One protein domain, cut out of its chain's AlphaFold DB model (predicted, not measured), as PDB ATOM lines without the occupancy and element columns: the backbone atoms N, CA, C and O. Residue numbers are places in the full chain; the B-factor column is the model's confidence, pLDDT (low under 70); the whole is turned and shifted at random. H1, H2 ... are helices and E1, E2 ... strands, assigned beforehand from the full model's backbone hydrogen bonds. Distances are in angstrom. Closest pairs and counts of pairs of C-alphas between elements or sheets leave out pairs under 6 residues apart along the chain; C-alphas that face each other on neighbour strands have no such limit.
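AT A GLANCE: This is residues 15 to 35 and 118 to 213 of the 219 residues of an uncharacterized protein of Peptococcaceae bacterium (UniProt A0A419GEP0). Little regular structure: long loops surround a strongly twisted five-stranded sheet, curled like part of a barrel, with H1 packed on it near E3. The 117 printed residues hold E1, E2, E3, E4, H1, E5 along the chain; the mixed sheet's order is E2, E1, E3, E4, E5. The class is mixed, with 33 residues in named elements; the whole is compact, radius of gyration of the C-alphas 13.5 A, spans 34 by 30 by 27 A.

IN THESE COORDINATES: After residues 15 to 35, without named element, E1 is residues 124 to 127, from C-alpha 124 at (14.863, 2.850, 75.361). E2 is 133 to 135, E3 145 to 149, E4 167 to 174, 15.8 A long, H1 192 to 200, 12.3 A, and E5 209 to 212, to C-alpha 212 at (1.950, 2.902, 65.777).

HOW THE PARTS SIT: E1 and E2 form an antiparallel hairpin, N 126 to O 134 2.9 A. E3 is antiparallel to E1, N 146 to O 125 2.8 A, and forms a hairpin with E4, N 168 to O 148 2.8 A. E4 bends by 95 degrees at residue 170 and is parallel to E5, N 212 to O 173 2.9 A. E4, H1, E5 make a strand-helix-strand unit, parallel neighbours with a helix between, its crossover right-handed. H1, with every O i to N i+4 pair within hydrogen-bond range, is on the sheet; its closest C-alphas to E3, Glu 197 and Cys 145, are 5.6 A apart.

THE WHOLE: The farthest C-alphas, Lys 162 and Thr 187, are 37.5 A apart. Residues 36 to 117 are cut out, a gap of 9.6 A between C-alphas 35 and 118. Links E3 to E4 and E4 to H1 are long. The model's pLDDT is under 70 at residues 161 to 162, 184 to 186 and 201 to 207.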
ATOM      1  N   VAL A  15       8.623   3.995  61.492       89.75
ATOM      2  CA  VAL A  15       7.503   4.069  60.534       89.75
ATOM      3  C   VAL A  15       7.847   5.001  59.381       89.75
ATOM      4  O   VAL A  15       7.796   4.606  58.218       89.75
ATOM      5  N   ASP A  16       8.233   6.233  59.714       86.88
ATOM      6  CA  ASP A  16       8.605   7.266  58.753       86.88
ATOM      7  C   ASP A  16      10.016   7.781  59.065       86.88
ATOM      8  O   ASP A  16      10.193   8.556  60.012       86.88
ATOM      9  N   PRO A  17      11.032   7.404  58.270       87.12
ATOM     10  CA  PRO A  17      12.400   7.883  58.448       87.12
ATOM     11  C   PRO A  17      12.553   9.410  58.413       87.12
ATOM     12  O   PRO A  17      13.483   9.931  59.030       87.12
ATOM     13  N   ASN A  18      11.655  10.132  57.729       88.88
ATOM     14  CA  ASN A  18      11.699  11.594  57.643       88.88
ATOM     15  C   ASN A  18      11.124  12.280  58.888       88.88
ATOM     16  O   ASN A  18      11.388  13.460  59.110       88.88
ATOM     17  N   SER A  19      10.372  11.550  59.715       87.00
ATOM     18  CA  SER A  19       9.825  12.058  60.978       87.00
ATOM     19  C   SER A  19      10.853  12.089  62.117       87.00
ATOM     20  O   SER A  19      10.587  12.657  63.175       87.00
ATOM     21  N   ILE A  20      12.018  11.462  61.922       90.31
ATOM     22  CA  ILE A  20      12.966  11.164  62.995       90.31
ATOM     23  C   ILE A  20      13.787  12.390  63.390       90.31
ATOM     24  O   ILE A  20      14.616  12.887  62.621       90.31
ATOM     25  N   ALA A  21      13.634  12.799  64.648       90.31
ATOM     26  CA  ALA A  21      14.527  13.737  65.311       90.31
ATOM     27  C   ALA A  21      15.632  12.986  66.063       90.31
ATOM     28  O   ALA A  21      15.375  11.997  66.751       90.31
ATOM     29  N   ARG A  22      16.871  13.478  65.955       90.00
ATOM     30  CA  ARG A  22      18.067  12.874  66.565       90.00
ATOM     31  C   ARG A  22      18.744  13.845  67.518       90.00
ATOM     32  O   ARG A  22      18.653  15.059  67.338       90.00
ATOM     33  N   ASN A  23      19.455  13.303  68.498       86.31
ATOM     34  CA  ASN A  23      20.424  14.072  69.272       86.31
ATOM     35  C   ASN A  23      21.789  14.159  68.553       86.31
ATOM     36  O   ASN A  23      21.978  13.638  67.456       86.31
ATOM     37  N   SER A  24      22.765  14.804  69.193       82.81
ATOM     38  CA  SER A  24      24.147  14.921  68.709       82.81
ATOM     39  C   SER A  24      25.023  13.681  68.963       82.81
ATOM     40  O   SER A  24      26.242  13.773  68.844       82.81
ATOM     41  N   GLY A  25      24.428  12.542  69.334       85.81
ATOM     42  CA  GLY A  25      25.137  11.331  69.751       85.81
ATOM     43  C   GLY A  25      25.594  11.352  71.216       85.81
ATOM     44  O   GLY A  25      25.915  12.406  71.769       85.81
ATOM     45  N   ARG A  26      25.607  10.180  71.871       90.12
ATOM     46  CA  ARG A  26      26.068   9.998  73.266       90.12
ATOM     47  C   ARG A  26      26.808   8.675  73.461       90.12
ATOM     48  O   ARG A  26      26.489   7.677  72.824       90.12
ATOM     49  N   GLN A  27      27.802   8.646  74.345       93.12
ATOM     50  CA  GLN A  27      28.499   7.401  74.693       93.12
ATOM     51  C   GLN A  27      27.653   6.531  75.629       93.12
ATOM     52  O   GLN A  27      26.965   7.058  76.502       93.12
ATOM     53  N   ILE A  28      27.744   5.205  75.479       93.56
ATOM     54  CA  ILE A  28      27.171   4.260  76.446       93.56
ATOM     55  C   ILE A  28      28.084   4.168  77.668       93.56
ATOM     56  O   ILE A  28      29.311   4.128  77.537       93.56
ATOM     57  N   ASP A  29      27.492   4.078  78.854       93.69
ATOM     58  CA  ASP A  29      28.222   3.741  80.070       93.69
ATOM     59  C   ASP A  29      28.385   2.222  80.247       93.69
ATOM     60  O   ASP A  29      27.663   1.580  81.010       93.69
ATOM     61  N   TRP A  30      29.324   1.636  79.498       92.69
ATOM     62  CA  TRP A  30      29.553   0.183  79.452       92.69
ATOM     63  C   TRP A  30      29.951  -0.436  80.799       92.69
ATOM     64  O   TRP A  30      29.603  -1.590  81.064       92.69
ATOM     65  N   ASP A  31      30.623   0.333  81.660       91.56
ATOM     66  CA  ASP A  31      31.071  -0.119  82.984       91.56
ATOM     67  C   ASP A  31      29.889  -0.382  83.927       91.56
ATOM     68  O   ASP A  31      29.925  -1.310  84.731       91.56
ATOM     69  N   ASN A  32      28.813   0.397  83.789       90.62
ATOM     70  CA  ASN A  32      27.597   0.273  84.595       90.62
ATOM     71  C   ASN A  32      26.511  -0.588  83.932       90.62
ATOM     72  O   ASN A  32      25.428  -0.758  84.495       90.62
ATOM     73  N   LEU A  33      26.777  -1.130  82.743       93.12
ATOM     74  CA  LEU A  33      25.875  -2.056  82.072       93.12
ATOM     75  C   LEU A  33      26.098  -3.478  82.621       93.12
ATOM     76  O   LEU A  33      27.243  -3.934  82.632       93.12
ATOM     77  N   PRO A  34      25.061  -4.214  83.051       92.38
ATOM     78  CA  PRO A  34      25.245  -5.572  83.556       92.38
ATOM     79  C   PRO A  34      25.694  -6.538  82.449       92.38
ATOM     80  O   PRO A  34      25.440  -6.320  81.262       92.38
ATOM     81  N   ASP A  35      26.321  -7.648  82.841       90.56
ATOM     82  CA  ASP A  35      26.766  -8.687  81.902       90.56
ATOM     83  C   ASP A  35      25.612  -9.434  81.216       90.56
ATOM     84  O   ASP A  35      25.852 -10.162  80.260       90.56
ATOM     85  N   MET A 118      26.193  -5.846  74.076       93.50
ATOM     86  CA  MET A 118      25.414  -5.359  72.947       93.50
ATOM     87  C   MET A 118      24.069  -4.831  73.430       93.50
ATOM     88  O   MET A 118      23.360  -5.514  74.163       93.50
ATOM     89  N   ILE A 119      23.699  -3.638  72.976       94.06
ATOM     90  CA  ILE A 119      22.371  -3.068  73.191       94.06
ATOM     91  C   ILE A 119      21.689  -2.961  71.823       94.06
ATOM     92  O   ILE A 119      22.248  -2.312  70.934       94.06
ATOM     93  N   PRO A 120      20.522  -3.590  71.606       93.81
ATOM     94  CA  PRO A 120      19.861  -3.570  70.307       93.81
ATOM     95  C   PRO A 120      19.370  -2.166  69.927       93.81
ATOM     96  O   PRO A 120      19.054  -1.337  70.781       93.81
ATOM     97  N   ALA A 121      19.263  -1.915  68.620       93.56
ATOM     98  CA  ALA A 121      18.547  -0.751  68.109       93.56
ATOM     99  C   ALA A 121      17.091  -0.744  68.609       93.56
ATOM    100  O   ALA A 121      16.478  -1.798  68.787       93.56
ATOM    101  N   GLY A 122      16.541   0.444  68.831       94.25
ATOM    102  CA  GLY A 122      15.209   0.641  69.388       94.25
ATOM    103  C   GLY A 122      15.140   0.502  70.910       94.25
ATOM    104  O   GLY A 122      14.074   0.728  71.464       94.25
ATOM    105  N   GLN A 123      16.233   0.156  71.602       95.75
ATOM    106  CA  GLN A 123      16.252   0.113  73.067       95.75
ATOM    107  C   GLN A 123      16.034   1.516  73.650       95.75
ATOM    108  O   GLN A 123      16.751   2.456  73.293       95.75
ATOM    109  N   ALA A 124      15.091   1.642  74.584       94.94
ATOM    110  CA  ALA A 124      14.863   2.850  75.361       94.94
ATOM    111  C   ALA A 124      16.067   3.140  76.261       94.94
ATOM    112  O   ALA A 124      16.548   2.258  76.981       94.94
ATOM    113  N   VAL A 125      16.539   4.385  76.257       94.81
ATOM    114  CA  VAL A 125      17.707   4.826  77.031       94.81
ATOM    115  C   VAL A 125      17.391   6.041  77.888       94.81
ATOM    116  O   VAL A 125      16.521   6.842  77.559       94.81
ATOM    117  N   CYS A 126      18.133   6.198  78.976       93.38
ATOM    118  CA  CYS A 126      18.178   7.419  79.774       93.38
ATOM    119  C   CYS A 126      19.589   8.010  79.759       93.38
ATOM    120  O   CYS A 126      20.567   7.314  79.470       93.38
ATOM    121  N   GLU A 127      19.691   9.294  80.078       91.62
ATOM    122  CA  GLU A 127      20.963   9.988  80.271       91.62
ATOM    123  C   GLU A 127      21.330  10.003  81.753       91.62
ATOM    124  O   GLU A 127      20.472  10.209  82.599       91.62
ATOM    125  N   LEU A 128      22.602   9.762  82.059       91.25
ATOM    126  CA  LEU A 128      23.160   9.865  83.405       91.25
ATOM    127  C   LEU A 128      23.726  11.272  83.628       91.25
ATOM    128  O   LEU A 128      24.113  11.942  82.673       91.25
ATOM    129  N   THR A 129      23.938  11.673  84.885       86.69
ATOM    130  CA  THR A 129      24.576  12.958  85.258       86.69
ATOM    131  C   THR A 129      25.910  13.236  84.538       86.69
ATOM    132  O   THR A 129      26.288  14.387  84.349       86.69
ATOM    133  N   GLY A 130      26.628  12.194  84.103       85.88
ATOM    134  CA  GLY A 130      27.868  12.306  83.322       85.88
ATOM    135  C   GLY A 130      27.688  12.492  81.806       85.88
ATOM    136  O   GLY A 130      28.675  12.431  81.079       85.88
ATOM    137  N   GLY A 131      26.459  12.638  81.301       88.94
ATOM    138  CA  GLY A 131      26.136  12.815  79.878       88.94
ATOM    139  C   GLY A 131      26.185  11.539  79.024       88.94
ATOM    140  O   GLY A 131      25.788  11.563  77.850       88.94
ATOM    141  N   LYS A 132      26.654  10.424  79.601       92.38
ATOM    142  CA  LYS A 132      26.555   9.080  79.019       92.38
ATOM    143  C   LYS A 132      25.124   8.553  79.112       92.38
ATOM    144  O   LYS A 132      24.346   9.002  79.948       92.38
ATOM    145  N   ILE A 133      24.803   7.568  78.284       93.88
ATOM    146  CA  ILE A 133      23.496   6.906  78.269       93.88
ATOM    147  C   ILE A 133      23.595   5.433  78.669       93.88
ATOM    148  O   ILE A 133      24.643   4.799  78.542       93.88
ATOM    149  N   ILE A 134      22.480   4.888  79.140       95.19
ATOM    150  CA  ILE A 134      22.312   3.479  79.512       95.19
ATOM    151  C   ILE A 134      20.858   3.063  79.224       95.19
ATOM    152  O   ILE A 134      19.989   3.942  79.195       95.19
ATOM    153  N   PRO A 135      20.546   1.773  78.999       95.88
ATOM    154  CA  PRO A 135      19.162   1.339  78.862       95.88
ATOM    155  C   PRO A 135      18.307   1.760  80.058       95.88
ATOM    156  O   PRO A 135      18.686   1.574  81.218       95.88
ATOM    157  N   ARG A 136      17.132   2.323  79.769       94.00
ATOM    158  CA  ARG A 136      16.230   2.910  80.768       94.00
ATOM    159  C   ARG A 136      15.796   1.885  81.817       94.00
ATOM    160  O   ARG A 136      15.627   2.241  82.985       94.00
ATOM    161  N   VAL A 137      15.681   0.614  81.435       92.25
ATOM    162  CA  VAL A 137      15.360  -0.507  82.333       92.25
ATOM    163  C   VAL A 137      16.388  -0.701  83.457       92.25
ATOM    164  O   VAL A 137      16.035  -1.200  84.519       92.25
ATOM    165  N   ASN A 138      17.639  -0.261  83.275       92.44
ATOM    166  CA  ASN A 138      18.696  -0.372  84.286       92.44
ATOM    167  C   ASN A 138      18.725   0.794  85.286       92.44
ATOM    168  O   ASN A 138      19.481   0.745  86.256       92.44
ATOM    169  N   ARG A 139      17.913   1.834  85.072       91.19
ATOM    170  CA  ARG A 139      17.767   2.986  85.978       91.19
ATOM    171  C   ARG A 139      16.291   3.284  86.291       91.19
ATOM    172  O   ARG A 139      15.826   4.401  86.063       91.19
ATOM    173  N   PRO A 140      15.513   2.295  86.778       85.25
ATOM    174  CA  PRO A 140      14.107   2.490  87.109       85.25
ATOM    175  C   PRO A 140      13.929   3.542  88.204       85.25
ATOM    176  O   PRO A 140      14.489   3.415  89.287       85.25
ATOM    177  N   GLY A 141      13.148   4.586  87.912       80.56
ATOM    178  CA  GLY A 141      12.725   5.594  88.889       80.56
ATOM    179  C   GLY A 141      13.793   6.615  89.292       80.56
ATOM    180  O   GLY A 141      13.465   7.563  89.999       80.56
ATOM    181  N   SER A 142      15.044   6.450  88.851       83.12
ATOM    182  CA  SER A 142      16.128   7.400  89.127       83.12
ATOM    183  C   SER A 142      16.417   8.339  87.960       83.12
ATOM    184  O   SER A 142      16.907   9.435  88.185       83.12
ATOM    185  N   GLU A 143      16.139   7.905  86.730       87.94
ATOM    186  CA  GLU A 143      16.400   8.663  85.504       87.94
ATOM    187  C   GLU A 143      15.188   8.601  84.569       87.94
ATOM    188  O   GLU A 143      14.368   7.685  84.656       87.94
ATOM    189  N   VAL A 144      15.089   9.569  83.660       88.69
ATOM    190  CA  VAL A 144      13.975   9.720  82.712       88.69
ATOM    191  C   VAL A 144      14.386   9.194  81.335       88.69
ATOM    192  O   VAL A 144      15.522   9.380  80.894       88.69
ATOM    193  N   CYS A 145      13.464   8.529  80.643       89.44
ATOM    194  CA  CYS A 145      13.652   8.077  79.272       89.44
ATOM    195  C   CYS A 145      13.917   9.273  78.346       89.44
ATOM    196  O   CYS A 145      13.121  10.206  78.264       89.44
ATOM    197  N   LEU A 146      15.048   9.230  77.646       90.75
ATOM    198  CA  LEU A 146      15.485  10.252  76.699       90.75
ATOM    199  C   LEU A 146      14.974   9.970  75.280       90.75
ATOM    200  O   LEU A 146      14.772  10.895  74.496       90.75
ATOM    201  N   GLY A 147      14.839   8.693  74.926       93.19
ATOM    202  CA  GLY A 147      14.566   8.260  73.563       93.19
ATOM    203  C   GLY A 147      15.012   6.824  73.322       93.19
ATOM    204  O   GLY A 147      15.198   6.056  74.267       93.19
ATOM    205  N   PHE A 148      15.222   6.476  72.055       94.44
ATOM    206  CA  PHE A 148      15.572   5.120  71.627       94.44
ATOM    207  C   PHE A 148      16.879   5.105  70.839       94.44
ATOM    208  O   PHE A 148      17.123   5.997  70.027       94.44
ATOM    209  N   LEU A 149      17.721   4.091  71.042       94.81
ATOM    210  CA  LEU A 149      18.934   3.926  70.234       94.81
ATOM    211  C   LEU A 149      18.583   3.739  68.756       94.81
ATOM    212  O   LEU A 149      17.785   2.874  68.408       94.81
ATOM    213  N   GLU A 150      19.197   4.519  67.870       92.19
ATOM    214  CA  GLU A 150      18.946   4.396  66.427       92.19
ATOM    215  C   GLU A 150      19.562   3.116  65.846       92.19
ATOM    216  O   GLU A 150      18.976   2.458  64.990       92.19
ATOM    217  N   THR A 151      20.746   2.749  66.333       91.44
ATOM    218  CA  THR A 151      21.516   1.591  65.876       91.44
ATOM    219  C   THR A 151      21.924   0.718  67.051       91.44
ATOM    220  O   THR A 151      22.049   1.197  68.177       91.44
ATOM    221  N   THR A 152      22.199  -0.559  66.778       92.44
ATOM    222  CA  THR A 152      22.759  -1.472  67.776       92.44
ATOM    223  C   THR A 152      24.095  -0.933  68.277       92.44
ATOM    224  O   THR A 152      24.984  -0.635  67.480       92.44
ATOM    225  N   ALA A 153      24.231  -0.811  69.594       93.06
ATOM    226  CA  ALA A 153      25.469  -0.415  70.241       93.06
ATOM    227  C   ALA A 153      26.272  -1.649  70.647       93.06
ATOM    228  O   ALA A 153      25.711  -2.591  71.204       93.06
ATOM    229  N   ILE A 154      27.580  -1.634  70.387       92.38
ATOM    230  CA  ILE A 154      28.493  -2.736  70.702       92.38
ATOM    231  C   ILE A 154      29.661  -2.189  71.526       92.38
ATOM    232  O   ILE A 154      30.278  -1.172  71.190       92.38
ATOM    233  N   GLU A 155      29.948  -2.848  72.640       91.81
ATOM    234  CA  GLU A 155      31.058  -2.510  73.523       91.81
ATOM    235  C   GLU A 155      32.390  -2.586  72.763       91.81
ATOM    236  O   GLU A 155      32.664  -3.554  72.057       91.81
ATOM    237  N   ASN A 156      33.223  -1.554  72.920       87.06
ATOM    238  CA  ASN A 156      34.523  -1.399  72.253       87.06
ATOM    239  C   ASN A 156      34.495  -1.306  70.716       87.06
ATOM    240  O   ASN A 156      35.553  -1.401  70.095       87.06
ATOM    241  N   GLU A 157      33.339  -1.053  70.095       84.88
ATOM    242  CA  GLU A 157      33.263  -0.855  68.645       84.88
ATOM    243  C   GLU A 157      34.003   0.436  68.224       84.88
ATOM    244  O   GLU A 157      33.589   1.547  68.600       84.88
ATOM    245  N   PRO A 158      35.094   0.346  67.433       79.12
ATOM    246  CA  PRO A 158      35.944   1.499  67.136       79.12
ATOM    247  C   PRO A 158      35.197   2.642  66.440       79.12
ATOM    248  O   PRO A 158      35.477   3.809  66.726       79.12
ATOM    249  N   GLY A 159      34.221   2.316  65.584       74.56
ATOM    250  CA  GLY A 159      33.439   3.277  64.799       74.56
ATOM    251  C   GLY A 159      32.562   4.228  65.621       74.56
ATOM    252  O   GLY A 159      32.277   5.330  65.162       74.56
ATOM    253  N   HIS A 160      32.193   3.854  66.851       70.94
ATOM    254  CA  HIS A 160      31.282   4.636  67.703       70.94
ATOM    255  C   HIS A 160      31.951   5.198  68.964       70.94
ATOM    256  O   HIS A 160      31.368   6.017  69.676       70.94
ATOM    257  N   SER A 161      33.206   4.817  69.216       62.47
ATOM    258  CA  SER A 161      33.974   5.229  70.396       62.47
ATOM    259  C   SER A 161      34.190   6.749  70.514       62.47
ATOM    260  O   SER A 161      34.319   7.256  71.627       62.47
ATOM    261  N   LYS A 162      34.191   7.495  69.395       66.81
ATOM    262  CA  LYS A 162      34.490   8.943  69.363       66.81
ATOM    263  C   LYS A 162      33.274   9.850  69.178       66.81
ATOM    264  O   LYS A 162      33.240  10.919  69.774       66.81
ATOM    265  N   SER A 163      32.302   9.452  68.358       73.94
ATOM    266  CA  SER A 163      31.095  10.246  68.074       73.94
ATOM    267  C   SER A 163      29.897   9.873  68.952       73.94
ATOM    268  O   SER A 163      28.920  10.613  68.988       73.94
ATOM    269  N   GLY A 164      29.965   8.741  69.663       85.31
ATOM    270  CA  GLY A 164      28.831   8.193  70.398       85.31
ATOM    271  C   GLY A 164      27.789   7.541  69.486       85.31
ATOM    272  O   GLY A 164      27.970   7.409  68.272       85.31
ATOM    273  N   TYR A 165      26.693   7.116  70.105       90.38
ATOM    274  CA  TYR A 165      25.544   6.487  69.470       90.38
ATOM    275  C   TYR A 165      24.404   7.490  69.324       90.38
ATOM    276  O   TYR A 165      24.104   8.237  70.259       90.38
ATOM    277  N   SER A 166      23.780   7.500  68.147       90.56
ATOM    278  CA  SER A 166      22.612   8.334  67.867       90.56
ATOM    279  C   SER A 166      21.401   7.831  68.651       90.56
ATOM    280  O   SER A 166      21.130   6.626  68.701       90.56
ATOM    281  N   VAL A 167      20.676   8.765  69.260       91.94
ATOM    282  CA  VAL A 167      19.407   8.507  69.940       91.94
ATOM    283  C   VAL A 167      18.314   9.235  69.176       91.94
ATOM    284  O   VAL A 167      18.395  10.448  68.955       91.94
ATOM    285  N   ILE A 168      17.284   8.488  68.797       92.94
ATOM    286  CA  ILE A 168      16.020   9.022  68.311       92.94
ATOM    287  C   ILE A 168      15.327   9.666  69.507       92.94
ATOM    288  O   ILE A 168      15.077   8.988  70.501       92.94
ATOM    289  N   VAL A 169      15.025  10.957  69.404       92.12
ATOM    290  CA  VAL A 169      14.379  11.767  70.455       92.12
ATOM    291  C   VAL A 169      12.979  12.247  70.055       92.12
ATOM    292  O   VAL A 169      12.347  12.988  70.799       92.12
ATOM    293  N   GLY A 170      12.498  11.835  68.880       91.06
ATOM    294  CA  GLY A 170      11.157  12.124  68.381       91.06
ATOM    295  C   GLY A 170      10.904  11.475  67.022       91.06
ATOM    296  O   GLY A 170      11.853  11.076  66.339       91.06
ATOM    297  N   GLY A 171       9.633  11.380  66.632       91.44
ATOM    298  CA  GLY A 171       9.196  10.777  65.369       91.44
ATOM    299  C   GLY A 171       8.166   9.663  65.548       91.44
ATOM    300  O   GLY A 171       7.651   9.439  66.647       91.44
ATOM    301  N   VAL A 172       7.852   8.974  64.450       92.44
ATOM    302  CA  VAL A 172       6.837   7.912  64.409       92.44
ATOM    303  C   VAL A 172       7.502   6.533  64.411       92.44
ATOM    304  O   VAL A 172       8.248   6.197  63.485       92.44
ATOM    305  N   LEU A 173       7.233   5.728  65.443       93.12
ATOM    306  CA  LEU A 173       7.827   4.398  65.649       93.12
ATOM    307  C   LEU A 173       6.761   3.296  65.754       93.12
ATOM    308  O   LEU A 173       5.695   3.508  66.328       93.12
ATOM    309  N   TYR A 174       7.079   2.101  65.253       93.19
ATOM    310  CA  TYR A 174       6.296   0.893  65.501       93.19
ATOM    311  C   TYR A 174       6.618   0.352  66.888       93.19
ATOM    312  O   TYR A 174       7.683  -0.222  67.122       93.19
ATOM    313  N   GLU A 175       5.683   0.525  67.810       92.12
ATOM    314  CA  GLU A 175       5.876   0.232  69.224       92.12
ATOM    315  C   GLU A 175       6.117  -1.255  69.485       92.12
ATOM    316  O   GLU A 175       7.052  -1.613  70.193       92.12
ATOM    317  N   ASN A 176       5.334  -2.128  68.853       90.19
ATOM    318  CA  ASN A 176       5.448  -3.583  68.976       90.19
ATOM    319  C   ASN A 176       6.721  -4.178  68.357       90.19
ATOM    320  O   ASN A 176       6.952  -5.382  68.476       90.19
ATOM    321  N   LEU A 177       7.523  -3.367  67.665       90.81
ATOM    322  CA  LEU A 177       8.821  -3.772  67.130       90.81
ATOM    323  C   LEU A 177       9.991  -3.305  68.004       90.81
ATOM    324  O   LEU A 177      11.133  -3.666  67.713       90.81
ATOM    325  N   LEU A 178       9.729  -2.532  69.063       92.31
ATOM    326  CA  LEU A 178      10.757  -2.100  70.004       92.31
ATOM    327  C   LEU A 178      11.159  -3.255  70.941       92.31
ATOM    328  O   LEU A 178      10.295  -4.027  71.360       92.31
ATOM    329  N   PRO A 179      12.444  -3.362  71.326       91.62
ATOM    330  CA  PRO A 179      12.921  -4.381  72.265       91.62
ATOM    331  C   PRO A 179      12.229  -4.348  73.633       91.62
ATOM    332  O   PRO A 179      12.069  -5.390  74.259       91.62
ATOM    333  N   ASP A 180      11.806  -3.163  74.080       91.56
ATOM    334  CA  ASP A 180      11.140  -2.957  75.373       91.56
ATOM    335  C   ASP A 180       9.635  -3.251  75.349       91.56
ATOM    336  O   ASP A 180       8.953  -3.098  76.366       91.56
ATOM    337  N   ALA A 181       9.083  -3.620  74.191       91.12
ATOM    338  CA  ALA A 181       7.675  -3.950  74.083       91.12
ATOM    339  C   ALA A 181       7.375  -5.285  74.775       91.12
ATOM    340  O   ALA A 181       8.141  -6.248  74.689       91.12
ATOM    341  N   THR A 182       6.216  -5.370  75.430       87.12
ATOM    342  CA  THR A 182       5.702  -6.643  75.946       87.12
ATOM    343  C   THR A 182       5.630  -7.699  74.839       87.12
ATOM    344  O   THR A 182       5.386  -7.398  73.669       87.12
ATOM    345  N   ALA A 183       5.841  -8.967  75.204       71.31
ATOM    346  CA  ALA A 183       5.821 -10.063  74.243       71.31
ATOM    347  C   ALA A 183       4.452 -10.157  73.540       71.31
ATOM    348  O   ALA A 183       3.441 -10.491  74.153       71.31
ATOM    349  N   GLY A 184       4.434  -9.878  72.236       60.25
ATOM    350  CA  GLY A 184       3.245  -9.957  71.392       60.25
ATOM    351  C   GLY A 184       3.518  -9.323  70.033       60.25
ATOM    352  O   GLY A 184       3.690  -8.113  69.936       60.25
ATOM    353  N   ALA A 185       3.558 -10.128  68.967       56.53
ATOM    354  CA  ALA A 185       3.994  -9.671  67.642       56.53
ATOM    355  C   ALA A 185       3.144  -8.523  67.057       56.53
ATOM    356  O   ALA A 185       3.623  -7.805  66.186       56.53
ATOM    357  N   THR A 186       1.911  -8.331  67.537       67.50
ATOM    358  CA  THR A 186       0.948  -7.339  67.022       67.50
ATOM    359  C   THR A 186       0.347  -6.431  68.098       67.50
ATOM    360  O   THR A 186      -0.462  -5.570  67.771       67.50
ATOM    361  N   THR A 187       0.672  -6.656  69.374       79.00
ATOM    362  CA  THR A 187       0.070  -5.937  70.516       79.00
ATOM    363  C   THR A 187       1.093  -5.534  71.571       79.00
ATOM    364  O   THR A 187       0.707  -5.110  72.659       79.00
ATOM    365  N   GLY A 188       2.384  -5.727  71.295       84.56
ATOM    366  CA  GLY A 188       3.445  -5.324  72.201       84.56
ATOM    367  C   GLY A 188       3.393  -3.819  72.450       84.56
ATOM    368  O   GLY A 188       3.266  -3.021  71.518       84.56
ATOM    369  N   THR A 189       3.490  -3.442  73.719       91.62
ATOM    370  CA  THR A 189       3.556  -2.042  74.139       91.62
ATOM    371  C   THR A 189       4.739  -1.832  75.063       91.62
ATOM    372  O   THR A 189       5.014  -2.685  75.909       91.62
ATOM    373  N   ILE A 190       5.406  -0.689  74.941       92.38
ATOM    374  CA  ILE A 190       6.384  -0.238  75.931       92.38
ATOM    375  C   ILE A 190       5.658   0.258  77.187       92.38
ATOM    376  O   ILE A 190       4.460   0.558  77.153       92.38
ATOM    377  N   SER A 191       6.381   0.369  78.303       90.88
ATOM    378  CA  SER A 191       5.810   0.858  79.563       90.88
ATOM    379  C   SER A 191       5.145   2.233  79.406       90.88
ATOM    380  O   SER A 191       5.694   3.135  78.765       90.88
ATOM    381  N   GLN A 192       3.990   2.420  80.052       90.62
ATOM    382  CA  GLN A 192       3.314   3.717  80.104       90.62
ATOM    383  C   GLN A 192       4.194   4.788  80.763       90.62
ATOM    384  O   GLN A 192       4.143   5.949  80.356       90.62
ATOM    385  N   ASP A 193       5.050   4.402  81.711       89.56
ATOM    386  CA  ASP A 193       6.006   5.318  82.334       89.56
ATOM    387  C   ASP A 193       6.970   5.886  81.292       89.56
ATOM    388  O   ASP A 193       7.178   7.094  81.248       89.56
ATOM    389  N   TYR A 194       7.470   5.052  80.372       91.25
ATOM    390  CA  TYR A 194       8.373   5.511  79.313       91.25
ATOM    391  C   TYR A 194       7.662   6.494  78.388       91.25
ATOM    392  O   TYR A 194       8.236   7.509  78.015       91.25
ATOM    393  N   LYS A 195       6.391   6.246  78.054       89.69
ATOM    394  CA  LYS A 195       5.596   7.173  77.233       89.69
ATOM    395  C   LYS A 195       5.389   8.518  77.925       89.69
ATOM    396  O   LYS A 195       5.533   9.553  77.281       89.69
ATOM    397  N   ASN A 196       5.082   8.509  79.222       89.56
ATOM    398  CA  ASN A 196       4.903   9.728  80.010       89.56
ATOM    399  C   ASN A 196       6.212  10.525  80.115       89.56
ATOM    400  O   ASN A 196       6.217  11.747  79.960       89.56
ATOM    401  N   GLU A 197       7.325   9.824  80.339       90.00
ATOM    402  CA  GLU A 197       8.674  10.385  80.371       90.00
ATOM    403  C   GLU A 197       9.042  11.025  79.028       90.00
ATOM    404  O   GLU A 197       9.416  12.193  78.994       90.00
ATOM    405  N   LEU A 198       8.833  10.317  77.915       89.06
ATOM    406  CA  LEU A 198       9.108  10.805  76.560       89.06
ATOM    407  C   LEU A 198       8.206  11.978  76.150       89.06
ATOM    408  O   LEU A 198       8.660  12.887  75.459       89.06
ATOM    409  N   ALA A 199       6.944  11.988  76.584       84.25
ATOM    410  CA  ALA A 199       6.037  13.114  76.360       84.25
ATOM    411  C   ALA A 199       6.458  14.368  77.147       84.25
ATOM    412  O   ALA A 199       6.229  15.487  76.694       84.25
ATOM    413  N   SER A 200       7.083  14.176  78.314       73.62
ATOM    414  CA  SER A 200       7.573  15.258  79.178       73.62
ATOM    415  C   SER A 200       8.983  15.723  78.799       73.62
ATOM    416  O   SER A 200       9.354  16.865  79.067       73.62
ATOM    417  N   ALA A 201       9.769  14.858  78.154       66.38
ATOM    418  CA  ALA A 201      11.113  15.124  77.657       66.38
ATOM    419  C   ALA A 201      11.085  15.971  76.373       66.38
ATOM    420  O   ALA A 201      11.703  15.636  75.365       66.38
ATOM    421  N   THR A 202      10.396  17.114  76.386       54.75
ATOM    422  CA  THR A 202      10.549  18.142  75.350       54.75
ATOM    423  C   THR A 202      11.914  18.819  75.501       54.75
ATOM    424  O   THR A 202      12.023  19.961  75.944       54.75
ATOM    425  N   ASN A 203      12.981  18.109  75.129       51.69
ATOM    426  CA  ASN A 203      14.340  18.630  74.977       51.69
ATOM    427  C   ASN A 203      14.424  19.535  73.732       51.69
ATOM    428  O   ASN A 203      15.111  19.223  72.763       51.69
ATOM    429  N   GLY A 204      13.664  20.635  73.713       49.84
ATOM    430  CA  GLY A 204      13.746  21.684  72.688       49.84
ATOM    431  C   GLY A 204      13.381  21.284  71.249       49.84
ATOM    432  O   GLY A 204      13.426  22.143  70.372       49.84
ATOM    433  N   ASN A 205      12.998  20.029  70.988       48.59
ATOM    434  CA  ASN A 205      12.565  19.545  69.678       48.59
ATOM    435  C   ASN A 205      11.036  19.437  69.635       48.59
ATOM    436  O   ASN A 205      10.426  18.760  70.453       48.59
ATOM    437  N   ALA A 206      10.416  20.109  68.663       49.72
ATOM    438  CA  ALA A 206       8.961  20.247  68.525       49.72
ATOM    439  C   ALA A 206       8.221  18.963  68.086       49.72
ATOM    440  O   ALA A 206       7.020  19.003  67.825       49.72
ATOM    441  N   VAL A 207       8.919  17.835  67.978       60.25
ATOM    442  CA  VAL A 207       8.378  16.557  67.507       60.25
ATOM    443  C   VAL A 207       8.459  15.546  68.638       60.25
ATOM    444  O   VAL A 207       9.514  14.981  68.905       60.25
ATOM    445  N   GLY A 208       7.338  15.354  69.335       81.25
ATOM    446  CA  GLY A 208       7.179  14.256  70.284       81.25
ATOM    447  C   GLY A 208       7.173  12.895  69.581       81.25
ATOM    448  O   GLY A 208       7.272  12.795  68.355       81.25
ATOM    449  N   PHE A 209       7.039  11.832  70.366       89.56
ATOM    450  CA  PHE A 209       6.857  10.492  69.820       89.56
ATOM    451  C   PHE A 209       5.400  10.229  69.459       89.56
ATOM    452  O   PHE A 209       4.494  10.493  70.251       89.56
ATOM    453  N   ALA A 210       5.196   9.634  68.288       90.50
ATOM    454  CA  ALA A 210       3.969   8.934  67.947       90.50
ATOM    455  C   ALA A 210       4.275   7.438  67.824       90.50
ATOM    456  O   ALA A 210       5.287   7.041  67.245       90.50
ATOM    457  N   PHE A 211       3.399   6.613  68.387       91.50
ATOM    458  CA  PHE A 211       3.549   5.164  68.396       91.50
ATOM    459  C   PHE A 211       2.447   4.530  67.557       91.50
ATOM    460  O   PHE A 211       1.263   4.766  67.797       91.50
ATOM    461  N   GLU A 212       2.847   3.710  66.594       91.19
ATOM    462  CA  GLU A 212       1.950   2.902  65.777       91.19
ATOM    463  C   GLU A 212       2.153   1.416  66.066       91.19
ATOM    464  O   GLU A 212       3.168   0.993  66.620       91.19
ATOM    465  N   GLN A 213       1.177   0.605  65.677       90.75
ATOM    466  CA  GLN A 213       1.263  -0.845  65.772       90.75
ATOM    467  C   GLN A 213       1.535  -1.400  64.381       90.75
ATOM    468  O   GLN A 213       0.738  -1.208  63.461       90.75
TER     469      GLN A 213